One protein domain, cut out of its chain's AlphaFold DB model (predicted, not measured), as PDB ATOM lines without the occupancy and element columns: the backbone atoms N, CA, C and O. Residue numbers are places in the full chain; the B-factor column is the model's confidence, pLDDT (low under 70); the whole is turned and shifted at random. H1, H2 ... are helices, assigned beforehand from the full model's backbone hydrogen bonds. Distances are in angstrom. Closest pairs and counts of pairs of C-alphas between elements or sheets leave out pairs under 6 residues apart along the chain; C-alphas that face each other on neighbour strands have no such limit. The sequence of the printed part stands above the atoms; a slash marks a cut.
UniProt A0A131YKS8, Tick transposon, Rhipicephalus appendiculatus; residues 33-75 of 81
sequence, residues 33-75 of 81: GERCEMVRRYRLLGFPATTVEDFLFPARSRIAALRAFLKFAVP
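What this domain is: This is residues 33 to 75 of the 81 residues of the protein "Tick transposon" of Rhipicephalus appendiculatus (UniProt A0A131YKS8). Two helices of equal residue count, H1 and H3, lie side by side and run opposite ways, and the chain between them swings out to one side, where the short helix H2 sits near one end of the pair. The printed part has 43 residues with three named helices, in the order H1, H2, H3, and no named strand; the class is all helix. It is compact, with a radius of gyration of the C-alphas of 9.1 A, and spans 25 by 17 by 16 A.

How they stand to each other: H1, residues 33 to 44, and H3, residues 62 to 73, touch at a shallow tilt of 12 degrees, opposite ways; their closest C-alphas, of Met 38 and Ala 68, are 5.9 A apart. H2, residues 52 to 56, only just touches H3, with 3 pairs of C-alphas within 8 A, and H3 touches it with residues 65 to 69 alone; the closest C-alphas of the two, those of Phe 55 and Phe 69, are 6.9 A apart. H1 and H2 are only just apart, at 8.2 A. Every O i to N i+4 pair is within hydrogen-bond range in H1 and H2, and 7 of 8 in H3.

Where its parts are: H1 begins at C-alpha 33 (5.087, -39.607, 14.503) and is 16.9 A long. H2 measures 6.2 A. H3 measures 15.5 A and ends at C-alpha 73 (-5.998, -42.318, 20.186).

The domain as a whole: The C-alphas farthest apart, of Arg 60 and Pro 75, are 25.5 A apart. The printed part has no cut. The link from H1 to H2 is short and that from H2 to H3 tight. Mean pLDDT of the printed part is 86.4; residues 60, 61 and 75 are under 70.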
ATOM      1  N   GLY A  33       5.501 -39.178  15.839       90.69
ATOM      2  CA  GLY A  33       5.087 -39.607  14.503       90.69
ATOM      3  C   GLY A  33       3.570 -39.558  14.329       90.69
ATOM      4  O   GLY A  33       3.066 -38.855  13.452       90.69
ATOM      5  N   GLU A  34       2.834 -40.237  15.209       90.88
ATOM      6  CA  GLU A  34       1.370 -40.304  15.178       90.88
ATOM      7  C   GLU A  34       0.740 -38.911  15.341       90.88
ATOM      8  O   GLU A  34      -0.224 -38.561  14.652       90.88
ATOM      9  N   ARG A  35       1.325 -38.070  16.204       92.62
ATOM     10  CA  ARG A  35       0.890 -36.683  16.394       92.62
ATOM     11  C   ARG A  35       1.096 -35.840  15.138       92.62
ATOM     12  O   ARG A  35       0.195 -35.089  14.766       92.62
ATOM     13  N   CYS A  36       2.237 -35.966  14.458       92.44
ATOM     14  CA  CYS A  36       2.479 -35.271  13.191       92.44
ATOM     15  C   CYS A  36       1.418 -35.624  12.139       92.44
ATOM     16  O   CYS A  36       0.917 -34.735  11.442       92.44
ATOM     17  N   GLU A  37       1.021 -36.895  12.050       92.00
ATOM     18  CA  GLU A  37      -0.060 -37.300  11.152       92.00
ATOM     19  C   GLU A  37      -1.416 -36.708  11.546       92.00
ATOM     20  O   GLU A  37      -2.147 -36.215  10.681       92.00
ATOM     21  N   MET A  38      -1.761 -36.742  12.835       92.50
ATOM     22  CA  MET A  38      -2.999 -36.159  13.355       92.50
ATOM     23  C   MET A  38      -3.078 -34.661  13.040       92.50
ATOM     24  O   MET A  38      -4.056 -34.210  12.441       92.50
ATOM     25  N   VAL A  39      -2.020 -33.905  13.351       93.25
ATOM     26  CA  VAL A  39      -1.909 -32.466  13.061       93.25
ATOM     27  C   VAL A  39      -2.074 -32.200  11.568       93.25
ATOM     28  O   VAL A  39      -2.826 -31.308  11.172       93.25
ATOM     29  N   ARG A  40      -1.414 -32.994  10.715       93.69
ATOM     30  CA  ARG A  40      -1.545 -32.869   9.259       93.69
ATOM     31  C   ARG A  40      -2.992 -33.075   8.806       93.69
ATOM     32  O   ARG A  40      -3.481 -32.294   7.993       93.69
ATOM     33  N   ARG A  41      -3.686 -34.092   9.328       91.31
ATOM     34  CA  ARG A  41      -5.095 -34.369   8.995       91.31
ATOM     35  C   ARG A  41      -6.015 -33.230   9.434       91.31
ATOM     36  O   ARG A  41      -6.852 -32.813   8.640       91.31
ATOM     37  N   TYR A  42      -5.833 -32.693  10.638       91.88
ATOM     38  CA  TYR A  42      -6.611 -31.544  11.115       91.88
ATOM     39  C   TYR A  42      -6.415 -30.316  10.219       91.88
ATOM     40  O   TYR A  42      -7.395 -29.724   9.768       91.88
ATOM     41  N   ARG A  43      -5.165 -29.991   9.866       91.31
ATOM     42  CA  ARG A  43      -4.856 -28.864   8.972       91.31
ATOM     43  C   ARG A  43      -5.464 -29.028   7.579       91.31
ATOM     44  O   ARG A  43      -6.005 -28.067   7.045       91.31
ATOM     45  N   LEU A  44      -5.427 -30.234   7.005       91.31
ATOM     46  CA  LEU A  44      -6.061 -30.524   5.708       91.31
ATOM     47  C   LEU A  44      -7.586 -30.348   5.736       91.31
ATOM     48  O   LEU A  44      -8.184 -30.014   4.720       91.31
ATOM     49  N   LEU A  45      -8.211 -30.560   6.895       89.25
ATOM     50  CA  LEU A  45      -9.642 -30.353   7.109       89.25
ATOM     51  C   LEU A  45      -9.990 -28.897   7.478       89.25
ATOM     52  O   LEU A  45     -11.162 -28.583   7.680       89.25
ATOM     53  N   GLY A  46      -8.993 -28.007   7.560       90.00
ATOM     54  CA  GLY A  46      -9.172 -26.603   7.927       90.00
ATOM     55  C   GLY A  46      -9.388 -26.368   9.424       90.00
ATOM     56  O   GLY A  46      -9.932 -25.328   9.798       90.00
ATOM     57  N   PHE A  47      -8.997 -27.317  10.279       89.56
ATOM     58  CA  PHE A  47      -9.088 -27.173  11.731       89.56
ATOM     59  C   PHE A  47      -7.794 -26.621  12.337       89.56
ATOM     60  O   PHE A  47      -6.701 -26.939  11.848       89.56
ATOM     61  N   PRO A  48      -7.896 -25.841  13.431       89.88
ATOM     62  CA  PRO A  48      -6.747 -25.576  14.285       89.88
ATOM     63  C   PRO A  48      -6.247 -26.895  14.905       89.88
ATOM     64  O   PRO A  48      -6.983 -27.877  14.983       89.88
ATOM     65  N   ALA A  49      -4.964 -26.946  15.253       90.56
ATOM     66  CA  ALA A  49      -4.281 -28.163  15.703       90.56
ATOM     67  C   ALA A  49      -3.085 -27.802  16.595       90.56
ATOM     68  O   ALA A  49      -1.964 -28.271  16.380       90.56
ATOM     69  N   THR A  50      -3.309 -26.858  17.502       88.00
ATOM     70  CA  THR A  50      -2.274 -26.210  18.313       88.00
ATOM     71  C   THR A  50      -2.426 -26.519  19.791       88.00
ATOM     72  O   THR A  50      -1.418 -26.729  20.462       88.00
ATOM     73  N   THR A  51      -3.658 -26.576  20.287       90.94
ATOM     74  CA  THR A  51      -3.957 -26.850  21.693       90.94
ATOM     75  C   THR A  51      -4.683 -28.179  21.853       90.94
ATOM     76  O   THR A  51      -5.177 -28.756  20.884       90.94
ATOM     77  N   VAL A  52      -4.762 -28.681  23.085       90.19
ATOM     78  CA  VAL A  52      -5.528 -29.896  23.393       90.19
ATOM     79  C   VAL A  52      -7.006 -29.709  23.047       90.19
ATOM     80  O   VAL A  52      -7.636 -30.609  22.491       90.19
ATOM     81  N   GLU A  53      -7.546 -28.523  23.310       90.38
ATOM     82  CA  GLU A  53      -8.934 -28.170  23.030       90.38
ATOM     83  C   GLU A  53      -9.236 -28.194  21.535       90.38
ATOM     84  O   GLU A  53     -10.313 -28.646  21.155       90.38
ATOM     85  N   ASP A  54      -8.288 -27.789  20.685       89.81
ATOM     86  CA  ASP A  54      -8.451 -27.883  19.231       89.81
ATOM     87  C   ASP A  54      -8.730 -29.329  18.791       89.81
ATOM     88  O   ASP A  54      -9.571 -29.578  17.922       89.81
ATOM     89  N   PHE A  55      -8.046 -30.295  19.415       88.19
ATOM     90  CA  PHE A  55      -8.201 -31.714  19.107       88.19
ATOM     91  C   PHE A  55      -9.472 -32.309  19.716       88.19
ATOM     92  O   PHE A  55     -10.197 -33.023  19.018       88.19
ATOM     93  N   LEU A  56      -9.752 -32.015  20.989       87.44
ATOM     94  CA  LEU A  56     -10.868 -32.605  21.735       87.44
ATOM     95  C   LEU A  56     -12.223 -31.954  21.420       87.44
ATOM     96  O   LEU A  56     -13.252 -32.634  21.434       87.44
ATOM     97  N   PHE A  57     -12.239 -30.658  21.108       87.19
ATOM     98  CA  PHE A  57     -13.452 -29.853  20.937       87.19
ATOM     99  C   PHE A  57     -13.439 -29.037  19.630       87.19
ATOM    100  O   PHE A  57     -13.546 -27.808  19.645       87.19
ATOM    101  N   PRO A  58     -13.380 -29.701  18.463       81.38
ATOM    102  CA  PRO A  58     -13.361 -29.022  17.174       81.38
ATOM    103  C   PRO A  58     -14.669 -28.252  16.930       81.38
ATOM    104  O   PRO A  58     -15.773 -28.807  16.985       81.38
ATOM    105  N   ALA A  59     -14.547 -26.959  16.611       74.50
ATOM    106  CA  ALA A  59     -15.683 -26.046  16.443       74.50
ATOM    107  C   ALA A  59     -16.571 -26.355  15.218       74.50
ATOM    108  O   ALA A  59     -17.730 -25.942  15.169       74.50
ATOM    109  N   ARG A  60     -16.052 -27.070  14.209       68.62
ATOM    110  CA  ARG A  60     -16.756 -27.415  12.957       68.62
ATOM    111  C   ARG A  60     -16.608 -28.913  12.647       68.62
ATOM    112  O   ARG A  60     -15.627 -29.525  13.038       68.62
ATOM    113  N   SER A  61     -17.597 -29.503  11.961       68.62
ATOM    114  CA  SER A  61     -17.635 -30.904  11.474       68.62
ATOM    115  C   SER A  61     -16.954 -31.945  12.390       68.62
ATOM    116  O   SER A  61     -15.919 -32.532  12.061       68.62
ATOM    117  N   ARG A  62     -17.588 -32.207  13.545       77.25
ATOM    118  CA  ARG A  62     -17.077 -33.097  14.607       77.25
ATOM    119  C   ARG A  62     -16.698 -34.495  14.120       77.25
ATOM    120  O   ARG A  62     -15.769 -35.079  14.655       77.25
ATOM    121  N   ILE A  63     -17.379 -35.030  13.106       85.00
ATOM    122  CA  ILE A  63     -17.146 -36.400  12.624       85.00
ATOM    123  C   ILE A  63     -15.767 -36.539  11.966       85.00
ATOM    124  O   ILE A  63     -15.064 -37.517  12.215       85.00
ATOM    125  N   ALA A  64     -15.364 -35.581  11.126       83.00
ATOM    126  CA  ALA A  64     -14.090 -35.660  10.410       83.00
ATOM    127  C   ALA A  64     -12.898 -35.479  11.362       83.00
ATOM    128  O   ALA A  64     -11.939 -36.250  11.302       83.00
ATOM    129  N   ALA A  65     -13.004 -34.517  12.280       85.31
ATOM    130  CA  ALA A  65     -12.019 -34.300  13.333       85.31
ATOM    131  C   ALA A  65     -11.923 -35.513  14.275       85.31
ATOM    132  O   ALA A  65     -10.836 -36.047  14.476       85.31
ATOM    133  N   LEU A  66     -13.062 -36.047  14.736       85.94
ATOM    134  CA  LEU A  66     -13.102 -37.246  15.577       85.94
ATOM    135  C   LEU A  66     -12.437 -38.446  14.898       85.94
ATOM    136  O   LEU A  66     -11.670 -39.153  15.536       85.94
ATOM    137  N   ARG A  67     -12.668 -38.675  13.598       86.31
ATOM    138  CA  ARG A  67     -11.988 -39.756  12.860       86.31
ATOM    139  C   ARG A  67     -10.472 -39.577  12.832       86.31
ATOM    140  O   ARG A  67      -9.746 -40.558  12.961       86.31
ATOM    141  N   ALA A  68      -9.991 -38.350  12.640       86.00
ATOM    142  CA  ALA A  68      -8.560 -38.066  12.664       86.00
ATOM    143  C   ALA A  68      -7.965 -38.277  14.065       86.00
ATOM    144  O   ALA A  68      -6.890 -38.864  14.172       86.00
ATOM    145  N   PHE A  69      -8.682 -37.865  15.114       88.44
ATOM    146  CA  PHE A  69      -8.286 -38.074  16.506       88.44
ATOM    147  C   PHE A  69      -8.302 -39.551  16.907       88.44
ATOM    148  O   PHE A  69      -7.366 -40.025  17.538       88.44
ATOM    149  N   LEU A  70      -9.315 -40.318  16.497       86.44
ATOM    150  CA  LEU A  70      -9.397 -41.748  16.800       86.44
ATOM    151  C   LEU A  70      -8.241 -42.527  16.176       86.44
ATOM    152  O   LEU A  70      -7.683 -43.382  16.840       86.44
ATOM    153  N   LYS A  71      -7.788 -42.185  14.966       85.88
ATOM    154  CA  LYS A  71      -6.578 -42.805  14.389       85.88
ATOM    155  C   LYS A  71      -5.307 -42.576  15.213       85.88
ATOM    156  O   LYS A  71      -4.346 -43.314  15.058       85.88
ATOM    157  N   PHE A  72      -5.282 -41.527  16.029       87.25
ATOM    158  CA  PHE A  72      -4.196 -41.249  16.961       87.25
ATOM    159  C   PHE A  72      -4.422 -41.927  18.322       87.25
ATOM    160  O   PHE A  72      -3.493 -42.485  18.899       87.25
ATOM    161  N   ALA A  73      -5.650 -41.870  18.840       83.12
ATOM    162  CA  ALA A  73      -5.998 -42.318  20.186       83.12
ATOM    163  C   ALA A  73      -6.256 -43.828  20.292       83.12
ATOM    164  O   ALA A  73      -6.154 -44.391  21.382       83.12
ATOM    165  N   VAL A  74      -6.624 -44.481  19.189       75.12
ATOM    166  CA  VAL A  74      -6.907 -45.913  19.161       75.12
ATOM    167  C   VAL A  74      -5.574 -46.674  19.127       75.12
ATOM    168  O   VAL A  74      -4.752 -46.437  18.242       75.12
ATOM    169  N   PRO A  75      -5.322 -47.577  20.091       61.38
ATOM    170  CA  PRO A  75      -4.182 -48.485  20.043       61.38
ATOM    171  C   PRO A  75      -4.195 -49.297  18.745       61.38
ATOM    172  O   PRO A  75      -5.254 -49.766  18.340       61.38
TER     173      PRO A  75